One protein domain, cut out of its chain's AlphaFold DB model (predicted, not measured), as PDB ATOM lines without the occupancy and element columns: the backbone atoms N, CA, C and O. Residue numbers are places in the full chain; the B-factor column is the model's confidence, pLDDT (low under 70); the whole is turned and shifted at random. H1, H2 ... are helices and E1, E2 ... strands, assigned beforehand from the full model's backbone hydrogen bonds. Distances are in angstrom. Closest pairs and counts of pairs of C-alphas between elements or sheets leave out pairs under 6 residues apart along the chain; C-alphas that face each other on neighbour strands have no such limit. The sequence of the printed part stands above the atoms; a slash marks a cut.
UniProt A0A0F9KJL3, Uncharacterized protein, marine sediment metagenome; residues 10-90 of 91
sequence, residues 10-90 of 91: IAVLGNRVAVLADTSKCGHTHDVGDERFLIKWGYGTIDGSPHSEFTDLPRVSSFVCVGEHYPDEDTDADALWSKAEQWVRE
ATOM      1  N   ILE A  10      25.684 -23.943 -22.111       85.75
ATOM      2  CA  ILE A  10      24.264 -23.878 -22.453       85.75
ATOM      3  C   ILE A  10      23.752 -22.452 -22.281       85.75
ATOM      4  O   ILE A  10      24.161 -21.734 -21.370       85.75
ATOM      5  N   ALA A  11      22.856 -22.042 -23.169       87.75
ATOM      6  CA  ALA A  11      22.092 -20.813 -23.053       87.75
ATOM      7  C   ALA A  11      20.621 -21.153 -23.275       87.75
ATOM      8  O   ALA A  11      20.284 -21.855 -24.229       87.75
ATOM      9  N   VAL A  12      19.754 -20.670 -22.389       86.69
ATOM     10  CA  VAL A  12      18.308 -20.893 -22.465       86.69
ATOM     11  C   VAL A  12      17.584 -19.576 -22.208       86.69
ATOM     12  O   VAL A  12      17.882 -18.892 -21.229       86.69
ATOM     13  N   LEU A  13      16.626 -19.231 -23.069       87.25
ATOM     14  CA  LEU A  13      15.685 -18.129 -22.867       87.25
ATOM     15  C   LEU A  13      14.304 -18.544 -23.384       87.25
ATOM     16  O   LEU A  13      14.100 -18.716 -24.586       87.25
ATOM     17  N   GLY A  14      13.350 -18.733 -22.471       85.69
ATOM     18  CA  GLY A  14      12.041 -19.285 -22.822       85.69
ATOM     19  C   GLY A  14      12.182 -20.667 -23.466       85.69
ATOM     20  O   GLY A  14      12.698 -21.591 -22.842       85.69
ATOM     21  N   ASN A  15      11.737 -20.802 -24.717       87.88
ATOM     22  CA  ASN A  15      11.889 -22.023 -25.511       87.88
ATOM     23  C   ASN A  15      13.117 -22.004 -26.438       87.88
ATOM     24  O   ASN A  15      13.281 -22.932 -27.219       87.88
ATOM     25  N   ARG A  16      13.961 -20.969 -26.414       89.38
ATOM     26  CA  ARG A  16      15.197 -20.921 -27.204       89.38
ATOM     27  C   ARG A  16      16.331 -21.547 -26.412       89.38
ATOM     28  O   ARG A  16      16.539 -21.196 -25.253       89.38
ATOM     29  N   VAL A  17      17.065 -22.456 -27.042       89.81
ATOM     30  CA  VAL A  17      18.163 -23.206 -26.429       89.81
ATOM     31  C   VAL A  17      19.360 -23.203 -27.372       89.81
ATOM     32  O   VAL A  17      19.199 -23.464 -28.563       89.81
ATOM     33  N   ALA A  18      20.554 -22.956 -26.840       90.38
ATOM     34  CA  ALA A  18      21.832 -23.175 -27.508       90.38
ATOM     35  C   ALA A  18      22.738 -24.030 -26.624       90.38
ATOM     36  O   ALA A  18      22.792 -23.830 -25.411       90.38
ATOM     37  N   VAL A  19      23.459 -24.964 -27.235       88.50
ATOM     38  CA  VAL A  19      24.375 -25.897 -26.578       88.50
ATOM     39  C   VAL A  19      25.708 -25.868 -27.315       88.50
ATOM     40  O   VAL A  19      25.729 -25.904 -28.542       88.50
ATOM     41  N   LEU A  20      26.804 -25.838 -26.561       88.62
ATOM     42  CA  LEU A  20      28.137 -26.213 -27.021       88.62
ATOM     43  C   LEU A  20      28.591 -27.430 -26.225       88.62
ATOM     44  O   LEU A  20      28.637 -27.389 -24.993       88.62
ATOM     45  N   ALA A  21      28.965 -28.487 -26.933       84.88
ATOM     46  CA  ALA A  21      29.610 -29.664 -26.383       84.88
ATOM     47  C   ALA A  21      31.049 -29.786 -26.914       84.88
ATOM     48  O   ALA A  21      31.286 -29.557 -28.094       84.88
ATOM     49  N   ASP A  22      31.998 -30.140 -26.044       83.81
ATOM     50  CA  ASP A  22      33.380 -30.488 -26.400       83.81
ATOM     51  C   ASP A  22      33.468 -32.015 -26.352       83.81
ATOM     52  O   ASP A  22      33.455 -32.612 -25.273       83.81
ATOM     53  N   THR A  23      33.498 -32.651 -27.518       77.38
ATOM     54  CA  THR A  23      33.458 -34.111 -27.654       77.38
ATOM     55  C   THR A  23      34.701 -34.772 -27.070       77.38
ATOM     56  O   THR A  23      34.615 -35.895 -26.579       77.38
ATOM     57  N   SER A  24      35.823 -34.047 -26.966       73.12
ATOM     58  CA  SER A  24      37.038 -34.530 -26.292       73.12
ATOM     59  C   SER A  24      36.866 -34.705 -24.778       73.12
ATOM     60  O   SER A  24      37.698 -35.332 -24.115       73.12
ATOM     61  N   LYS A  25      35.802 -34.127 -24.208       72.50
ATOM     62  CA  LYS A  25      35.468 -34.189 -22.781       72.50
ATOM     63  C   LYS A  25      34.234 -35.037 -22.491       72.50
ATOM     64  O   LYS A  25      33.934 -35.290 -21.322       72.50
ATOM     65  N   CYS A  26      33.547 -35.503 -23.528       66.31
ATOM     66  CA  CYS A  26      32.414 -36.399 -23.397       66.31
ATOM     67  C   CYS A  26      32.917 -37.819 -23.098       66.31
ATOM     68  O   CYS A  26      33.706 -38.391 -23.840       66.31
ATOM     69  N   GLY A  27      32.455 -38.417 -21.995       57.81
ATOM     70  CA  GLY A  27      32.810 -39.790 -21.600       57.81
ATOM     71  C   GLY A  27      32.179 -40.892 -22.465       57.81
ATOM     72  O   GLY A  27      32.127 -42.042 -22.037       57.81
ATOM     73  N   HIS A  28      31.652 -40.545 -23.639       59.47
ATOM     74  CA  HIS A  28      31.005 -41.454 -24.576       59.47
ATOM     75  C   HIS A  28      31.356 -41.062 -26.015       59.47
ATOM     76  O   HIS A  28      31.555 -39.888 -26.314       59.47
ATOM     77  N   THR A  29      31.432 -42.048 -26.907       50.19
ATOM     78  CA  THR A  29      31.615 -41.834 -28.347       50.19
ATOM     79  C   THR A  29      30.400 -41.112 -28.914       50.19
ATOM     80  O   THR A  29      29.280 -41.608 -28.807       50.19
ATOM     81  N   HIS A  30      30.622 -39.942 -29.501       53.12
ATOM     82  CA  HIS A  30      29.627 -39.269 -30.322       53.12
ATOM     83  C   HIS A  30      29.767 -39.782 -31.765       53.12
ATOM     84  O   HIS A  30      30.886 -39.917 -32.244       53.12
ATOM     85  N   ASP A  31      28.658 -40.016 -32.473       54.47
ATOM     86  CA  ASP A  31      28.627 -40.268 -33.932       54.47
ATOM     87  C   ASP A  31      28.895 -38.985 -34.760       54.47
ATOM     88  O   ASP A  31      28.395 -38.820 -35.872       54.47
ATOM     89  N   VAL A  32      29.641 -38.030 -34.203       55.69
ATOM     90  CA  VAL A  32      30.197 -36.888 -34.946       55.69
ATOM     91  C   VAL A  32      31.639 -37.269 -35.258       55.69
ATOM     92  O   VAL A  32      32.253 -37.893 -34.404       55.69
ATOM     93  N   GLY A  33      32.125 -37.011 -36.471       58.28
ATOM     94  CA  GLY A  33      33.349 -37.606 -37.022       58.28
ATOM     95  C   GLY A  33      34.638 -37.316 -36.242       58.28
ATOM     96  O   GLY A  33      34.818 -37.747 -35.108       58.28
ATOM     97  N   ASP A  34      35.596 -36.648 -36.878       65.38
ATOM     98  CA  ASP A  34      36.829 -36.215 -36.202       65.38
ATOM     99  C   ASP A  34      36.621 -34.875 -35.460       65.38
ATOM    100  O   ASP A  34      37.528 -34.395 -34.781       65.38
ATOM    101  N   GLU A  35      35.416 -34.294 -35.554       72.38
ATOM    102  CA  GLU A  35      35.114 -32.952 -35.066       72.38
ATOM    103  C   GLU A  35      35.080 -32.822 -33.531       72.38
ATOM    104  O   GLU A  35      34.331 -33.505 -32.815       72.38
ATOM    105  N   ARG A  36      35.866 -31.872 -33.007       80.38
ATOM    106  CA  ARG A  36      36.029 -31.662 -31.556       80.38
ATOM    107  C   ARG A  36      34.846 -30.980 -30.868       80.38
ATOM    108  O   ARG A  36      34.568 -31.269 -29.702       80.38
ATOM    109  N   PHE A  37      34.165 -30.044 -31.518       85.69
ATOM    110  CA  PHE A  37      33.066 -29.311 -30.895       85.69
ATOM    111  C   PHE A  37      31.755 -29.549 -31.629       85.69
ATOM    112  O   PHE A  37      31.708 -29.612 -32.849       85.69
ATOM    113  N   LEU A  38      30.665 -29.619 -30.870       87.94
ATOM    114  CA  LEU A  38      29.301 -29.639 -31.383       87.94
ATOM    115  C   LEU A  38      28.574 -28.412 -30.851       87.94
ATOM    116  O   LEU A  38      28.380 -28.280 -29.643       87.94
ATOM    117  N   ILE A  39      28.133 -27.534 -31.743       90.19
ATOM    118  CA  ILE A  39      27.361 -26.345 -31.386       90.19
ATOM    119  C   ILE A  39      26.011 -26.434 -32.069       90.19
ATOM    120  O   ILE A  39      25.941 -26.516 -33.292       90.19
ATOM    121  N   LYS A  40      24.931 -26.395 -31.292       91.38
ATOM    122  CA  LYS A  40      23.566 -26.535 -31.799       91.38
ATOM    123  C   LYS A  40      22.630 -25.567 -31.096       91.38
ATOM    124  O   LYS A  40      22.664 -25.465 -29.872       91.38
ATOM    125  N   TRP A  41      21.771 -24.880 -31.842       93.12
ATOM    126  CA  TRP A  41      20.745 -24.008 -31.270       93.12
ATOM    127  C   TRP A  41      19.420 -24.097 -32.018       93.12
ATOM    128  O   TRP A  41      19.343 -24.509 -33.177       93.12
ATOM    129  N   GLY A  42      18.351 -23.747 -31.315       90.94
ATOM    130  CA  GLY A  42      17.001 -23.845 -31.830       90.94
ATOM    131  C   GLY A  42      15.954 -23.772 -30.734       90.94
ATOM    132  O   GLY A  42      16.201 -23.241 -29.650       90.94
ATOM    133  N   TYR A  43      14.766 -24.288 -31.030       88.25
ATOM    134  CA  TYR A  43      13.648 -24.257 -30.095       88.25
ATOM    135  C   TYR A  43      13.558 -25.572 -29.325       88.25
ATOM    136  O   TYR A  43      13.300 -26.621 -29.912       88.25
ATOM    137  N   GLY A  44      13.774 -25.513 -28.014       84.56
ATOM    138  CA  GLY A  44      13.696 -26.642 -27.102       84.56
ATOM    139  C   GLY A  44      12.488 -26.562 -26.167       84.56
ATOM    140  O   GLY A  44      12.157 -25.497 -25.648       84.56
ATOM    141  N   THR A  45      11.852 -27.701 -25.901       82.50
ATOM    142  CA  THR A  45      10.962 -27.858 -24.744       82.50
ATOM    143  C   THR A  45      11.799 -28.324 -23.561       82.50
ATOM    144  O   THR A  45      12.412 -29.388 -23.630       82.50
ATOM    145  N   ILE A  46      11.836 -27.532 -22.489       76.31
ATOM    146  CA  ILE A  46      12.497 -27.916 -21.239       76.31
ATOM    147  C   ILE A  46      11.468 -28.604 -20.343       76.31
ATOM    148  O   ILE A  46      10.569 -27.942 -19.831       76.31
ATOM    149  N   ASP A  47      11.572 -29.924 -20.188       72.44
ATOM    150  CA  ASP A  47      10.658 -30.724 -19.366       72.44
ATOM    151  C   ASP A  47      11.350 -31.978 -18.800       72.44
ATOM    152  O   ASP A  47      12.270 -32.541 -19.401       72.44
ATOM    153  N   GLY A  48      10.878 -32.431 -17.638       68.94
ATOM    154  CA  GLY A  48      11.361 -33.622 -16.943       68.94
ATOM    155  C   GLY A  48      12.438 -33.353 -15.886       68.94
ATOM    156  O   GLY A  48      12.811 -32.218 -15.599       68.94
ATOM    157  N   SER A  49      12.918 -34.428 -15.256       67.38
ATOM    158  CA  SER A  49      13.933 -34.349 -14.197       67.38
ATOM    159  C   SER A  49      15.350 -34.223 -14.778       67.38
ATOM    160  O   SER A  49      15.643 -34.930 -15.751       67.38
ATOM    161  N   PRO A  50      16.229 -33.386 -14.186       65.81
ATOM    162  CA  PRO A  50      17.644 -33.309 -14.549       65.81
ATOM    163  C   PRO A  50      18.326 -34.677 -14.462       65.81
ATOM    164  O   PRO A  50      17.936 -35.528 -13.659       65.81
ATOM    165  N   HIS A  51      19.352 -34.892 -15.284       65.56
ATOM    166  CA  HIS A  51      20.149 -36.115 -15.215       65.56
ATOM    167  C   HIS A  51      20.897 -36.178 -13.876       65.56
ATOM    168  O   HIS A  51      21.378 -35.152 -13.400       65.56
ATOM    169  N   SER A  52      21.048 -37.364 -13.280       67.06
ATOM    170  CA  SER A  52      21.704 -37.513 -11.968       67.06
ATOM    171  C   SER A  52      23.163 -37.051 -11.958       67.06
ATOM    172  O   SER A  52      23.655 -36.614 -10.925       67.06
ATOM    173  N   GLU A  53      23.844 -37.136 -13.102       57.16
ATOM    174  CA  GLU A  53      25.230 -36.668 -13.278       57.16
ATOM    175  C   GLU A  53      25.326 -35.215 -13.768       57.16
ATOM    176  O   GLU A  53      26.380 -34.598 -13.669       57.16
ATOM    177  N   PHE A  54      24.229 -34.658 -14.287       64.06
ATOM    178  CA  PHE A  54      24.189 -33.315 -14.867       64.06
ATOM    179  C   PHE A  54      22.982 -32.554 -14.321       64.06
ATOM    180  O   PHE A  54      22.115 -32.101 -15.071       64.06
ATOM    181  N   THR A  55      22.904 -32.461 -12.994       62.88
ATOM    182  CA  THR A  55      21.771 -31.850 -12.284       62.88
ATOM    183  C   THR A  55      21.590 -30.373 -12.615       62.88
ATOM    184  O   THR A  55      20.481 -29.856 -12.520       62.88
ATOM    185  N   ASP A  56      22.668 -29.719 -13.040       62.12
ATOM    186  CA  ASP A  56      22.699 -28.308 -13.420       62.12
ATOM    187  C   ASP A  56      22.273 -28.074 -14.882       62.12
ATOM    188  O   ASP A  56      22.136 -26.927 -15.308       62.12
ATOM    189  N   LEU A  57      22.047 -29.142 -15.665       63.12
ATOM    190  CA  LEU A  57      21.568 -29.042 -17.043       63.12
ATOM    191  C   LEU A  57      20.043 -29.167 -17.123       63.12
ATOM    192  O   LEU A  57      19.478 -30.159 -16.653       63.12
ATOM    193  N   PRO A  58      19.355 -28.224 -17.791       69.06
ATOM    194  CA  PRO A  58      17.946 -28.385 -18.098       69.06
ATOM    195  C   PRO A  58      17.756 -29.553 -19.071       69.06
ATOM    196  O   PRO A  58      18.461 -29.682 -20.074       69.06
ATOM    197  N   ARG A  59      16.770 -30.408 -18.790       74.38
ATOM    198  CA  ARG A  59      16.416 -31.514 -19.678       74.38
ATOM    199  C   ARG A  59      15.606 -30.993 -20.861       74.38
ATOM    200  O   ARG A  59      14.489 -30.515 -20.690       74.38
ATOM    201  N   VAL A  60      16.160 -31.127 -22.062       75.62
ATOM    202  CA  VAL A  60      15.472 -30.797 -23.316       75.62
ATOM    203  C   VAL A  60      14.735 -32.046 -23.811       75.62
ATOM    204  O   VAL A  60      15.369 -33.024 -24.197       75.62
ATOM    205  N   SER A  61      13.402 -32.045 -23.764       75.12
ATOM    206  CA  SER A  61      12.559 -33.192 -24.147       75.12
ATOM    207  C   SER A  61      12.203 -33.221 -25.637       75.12
ATOM    208  O   SER A  61      11.937 -34.284 -26.192       75.12
ATOM    209  N   SER A  62      12.228 -32.063 -26.294       79.06
ATOM    210  CA  SER A  62      12.039 -31.901 -27.736       79.06
ATOM    211  C   SER A  62      12.905 -30.749 -28.221       79.06
ATOM    212  O   SER A  62      13.020 -29.751 -27.511       79.06
ATOM    213  N   PHE A  63      13.522 -30.877 -29.396       85.00
ATOM    214  CA  PHE A  63      14.413 -29.858 -29.941       85.00
ATOM    215  C   PHE A  63      14.251 -29.716 -31.458       85.00
ATOM    216  O   PHE A  63      14.520 -30.649 -32.216       85.00
ATOM    217  N   VAL A  64      13.844 -28.527 -31.901       88.88
ATOM    218  CA  VAL A  64      13.773 -28.132 -33.311       88.88
ATOM    219  C   VAL A  64      15.029 -27.340 -33.653       88.88
ATOM    220  O   VAL A  64      15.188 -26.204 -33.209       88.88
ATOM    221  N   CYS A  65      15.921 -27.949 -34.434       91.06
ATOM    222  CA  CYS A  65      17.192 -27.344 -34.826       91.06
ATOM    223  C   CYS A  65      16.986 -26.146 -35.764       91.06
ATOM    224  O   CYS A  65      16.283 -26.260 -36.767       91.06
ATOM    225  N   VAL A  66      17.628 -25.023 -35.442       91.50
ATOM    226  CA  VAL A  66      17.703 -23.821 -36.289       91.50
ATOM    227  C   VAL A  66      19.101 -23.676 -36.887       91.50
ATOM    228  O   VAL A  66      19.237 -23.237 -38.027       91.50
ATOM    229  N   GLY A  67      20.135 -24.075 -36.147       90.62
ATOM    230  CA  GLY A  67      21.496 -24.132 -36.658       90.62
ATOM    231  C   GLY A  67      22.375 -25.097 -35.878       90.62
ATOM    232  O   GLY A  67      22.155 -25.358 -34.693       90.62
ATOM    233  N   GLU A  68      23.352 -25.646 -36.590       92.62
ATOM    234  CA  GLU A  68      24.264 -26.673 -36.110       92.62
ATOM    235  C   GLU A  68      25.621 -26.505 -36.801       92.62
ATOM    236  O   GLU A  68      25.680 -26.272 -38.011       92.62
ATOM    237  N   HIS A  69      26.700 -26.586 -36.026       90.06
ATOM    238  CA  HIS A  69      28.073 -26.492 -36.506       90.06
ATOM    239  C   HIS A  69      28.997 -27.439 -35.741       90.06
ATOM    240  O   HIS A  69      28.781 -27.712 -34.557       90.06
ATOM    241  N   TYR A  70      30.062 -27.853 -36.428       89.06
ATOM    242  CA  TYR A  70      31.057 -28.802 -35.939       89.06
ATOM    243  C   TYR A  70      32.481 -28.247 -36.122       89.06
ATOM    244  O   TYR A  70      33.180 -28.657 -37.044       89.06
ATOM    245  N   PRO A  71      32.893 -27.213 -35.366       87.56
ATOM    246  CA  PRO A  71      34.243 -26.682 -35.488       87.56
ATOM    247  C   PRO A  71      35.264 -27.571 -34.767       87.56
ATOM    248  O   PRO A  71      34.963 -28.193 -33.749       87.56
ATOM    249  N   ASP A  72      36.497 -27.556 -35.263       85.62
ATOM    250  CA  ASP A  72      37.638 -28.240 -34.643       85.62
ATOM    251  C   ASP A  72      38.518 -27.310 -33.803       85.62
ATOM    252  O   ASP A  72      39.117 -27.724 -32.807       85.62
ATOM    253  N   GLU A  73      38.580 -26.033 -34.184       87.88
ATOM    254  CA  GLU A  73      39.402 -25.033 -33.513       87.88
ATOM    255  C   GLU A  73      38.618 -24.310 -32.410       87.88
ATOM    256  O   GLU A  73      37.466 -23.910 -32.596       87.88
ATOM    257  N   ASP A  74      39.265 -24.080 -31.260       85.88
ATOM    258  CA  ASP A  74      38.665 -23.352 -30.131       85.88
ATOM    259  C   ASP A  74      38.179 -21.947 -30.545       85.88
ATOM    260  O   ASP A  74      37.137 -21.491 -30.080       85.88
ATOM    261  N   THR A  75      38.903 -21.264 -31.443       88.81
ATOM    262  CA  THR A  75      38.545 -19.913 -31.910       88.81
ATOM    263  C   THR A  75      37.226 -19.909 -32.683       88.81
ATOM    264  O   THR A  75      36.359 -19.073 -32.420       88.81
ATOM    265  N   ASP A  76      37.051 -20.855 -33.608       89.38
ATOM    266  CA  ASP A  76      35.806 -21.014 -34.360       89.38
ATOM    267  C   ASP A  76      34.664 -21.454 -33.446       89.38
ATOM    268  O   ASP A  76      33.549 -20.941 -33.557       89.38
ATOM    269  N   ALA A  77      34.946 -22.345 -32.490       87.94
ATOM    270  CA  ALA A  77      33.969 -22.774 -31.500       87.94
ATOM    271  C   ALA A  77      33.461 -21.610 -30.638       87.94
ATOM    272  O   ALA A  77      32.253 -21.487 -30.435       87.94
ATOM    273  N   ASP A  78      34.342 -20.722 -30.169       90.44
ATOM    274  CA  ASP A  78      33.935 -19.552 -29.384       90.44
ATOM    275  C   ASP A  78      33.147 -18.540 -30.234       90.44
ATOM    276  O   ASP A  78      32.116 -18.035 -29.784       90.44
ATOM    277  N   ALA A  79      33.548 -18.299 -31.489       92.25
ATOM    278  CA  ALA A  79      32.818 -17.407 -32.393       92.25
ATOM    279  C   ALA A  79      31.403 -17.929 -32.712       92.25
ATOM    280  O   ALA A  79      30.416 -17.185 -32.659       92.25
ATOM    281  N   LEU A  80      31.288 -19.224 -33.012       92.56
ATOM    282  CA  LEU A  80      30.014 -19.886 -33.283       92.56
ATOM    283  C   LEU A  80      29.145 -19.985 -32.027       92.56
ATOM    284  O   LEU A  80      27.929 -19.797 -32.112       92.56
ATOM    285  N   TRP A  81      29.753 -20.199 -30.858       93.00
ATOM    286  CA  TRP A  81      29.060 -20.128 -29.577       93.00
ATOM    287  C   TRP A  81      28.467 -18.744 -29.336       93.00
ATOM    288  O   TRP A  81      27.289 -18.649 -29.008       93.00
ATOM    289  N   SER A  82      29.241 -17.672 -29.530       92.06
ATOM    290  CA  SER A  82      28.740 -16.305 -29.364       92.06
ATOM    291  C   SER A  82      27.551 -16.018 -30.279       92.06
ATOM    292  O   SER A  82      26.575 -15.421 -29.833       92.06
ATOM    293  N   LYS A  83      27.580 -16.505 -31.525       92.88
ATOM    294  CA  LYS A  83      26.444 -16.398 -32.452       92.88
ATOM    295  C   LYS A  83      25.211 -17.159 -31.952       92.88
ATOM    296  O   LYS A  83      24.103 -16.627 -31.988       92.88
ATOM    297  N   ALA A  84      25.392 -18.394 -31.488       91.69
ATOM    298  CA  ALA A  84      24.309 -19.222 -30.962       91.69
ATOM    299  C   ALA A  84      23.705 -18.627 -29.676       91.69
ATOM    300  O   ALA A  84      22.486 -18.562 -29.526       91.69
ATOM    301  N   GLU A  85      24.552 -18.139 -28.769       92.75
ATOM    302  CA  GLU A  85      24.140 -17.446 -27.549       92.75
ATOM    303  C   GLU A  85      23.383 -16.154 -27.873       92.75
ATOM    304  O   GLU A  85      22.342 -15.887 -27.271       92.75
ATOM    305  N   GLN A  86      23.874 -15.363 -28.828       92.38
ATOM    306  CA  GLN A  86      23.206 -14.140 -29.257       92.38
ATOM    307  C   GLN A  86      21.813 -14.444 -29.820       92.38
ATOM    308  O   GLN A  86      20.853 -13.806 -29.404       92.38
ATOM    309  N   TRP A  87      21.664 -15.484 -30.647       92.19
ATOM    310  CA  TRP A  87      20.356 -15.904 -31.167       92.19
ATOM    311  C   TRP A  87      19.348 -16.268 -30.061       92.19
ATOM    312  O   TRP A  87      18.150 -15.993 -30.176       92.19
ATOM    313  N   VAL A  88      19.822 -16.876 -28.967       89.00
ATOM    314  CA  VAL A  88      18.973 -17.159 -27.799       89.00
ATOM    315  C   VAL A  88      18.519 -15.864 -27.120       89.00
ATOM    316  O   VAL A  88      17.404 -15.823 -26.612       89.00
ATOM    317  N   ARG A  89      19.355 -14.819 -27.115       87.94
ATOM    318  CA  ARG A  89      19.138 -13.557 -26.386       87.94
ATOM    319  C   ARG A  89      18.453 -12.448 -27.196       87.94
ATOM    320  O   ARG A  89      17.912 -11.533 -26.585       87.94
ATOM    321  N   GLU A  90      18.511 -12.483 -28.523       78.56
ATOM    322  CA  GLU A  90      17.859 -11.504 -29.403       78.56
ATOM    323  C   GLU A  90      16.363 -11.817 -29.518       78.56
ATOM    324  O   GLU A  90      15.980 -12.659 -30.326       78.56
TER     325      GLU A  90
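What this domain is: This is residues 10 to 90 of the 91 residues of an uncharacterized protein of marine sediment metagenome (UniProt A0A0F9KJL3). One strongly twisted sheet of four strands forms an arched slab, with a single helix, H1, lying along one face and no named helix on the other. Two long loops, residues 23 to 36 and 47 to 59, reach from opposite ends of the sheet, away from the helix. The 81 printed residues hold E1, E2, E3, E4 and H1 in chain order; the sheet runs E1, E2, E3, E4, all antiparallel, and the class is mixed. The whole is compact, with a radius of gyration of the C-alphas of 12.7 A and spans of 32 by 31 by 19 A.

How they stand to each other: E1, residues 10 to 13, and E2, residues 16 to 22, form a hairpin, with N 11 and O 18 at 2.9 A. E3, residues 37 to 46, forms a hairpin with E2, with N 19 and O 40 at 2.8 A. E4, residues 60 to 69, forms a hairpin with E3, with N 43 and O 64 at 2.9 A. The four strands make a meander, each the antiparallel neighbour of the one before. E3 bends by 85 degrees at residue 43 and E4 by 84 degrees at residue 66. The edge strands E1 and E4 are apart. H1, residues 74 to 89, is on the sheet, making two layers, a helix on one face of a sheet. It lies over E2 and E3 at a height over the sheet of 8.4 A. It runs along the strands, at 11 degrees to E2 on the local plane. The closest C-alphas of E2 and H1 are those of Arg 16 and Val 88, 5.4 A apart. In H1 every O i to N i+4 pair is within hydrogen-bond range.

Where its parts are: E1 begins at C-alpha 10 (24.264, -23.878, -22.453) and is 10.3 A long. E2 measures 20.6 A, E3 22.8 A and E4 18.7 A. H1 measures 22.2 A and ends at C-alpha 89 (19.138, -13.557, -26.386).

The domain as a whole: The C-alphas farthest apart, of Gly 48 and Thr 75, are 33.9 A apart. The printed part has no cut. The links E2 to E3 and E3 to E4 are long. The pLDDT is under 70 in residues 26 to 34 and 48 to 58.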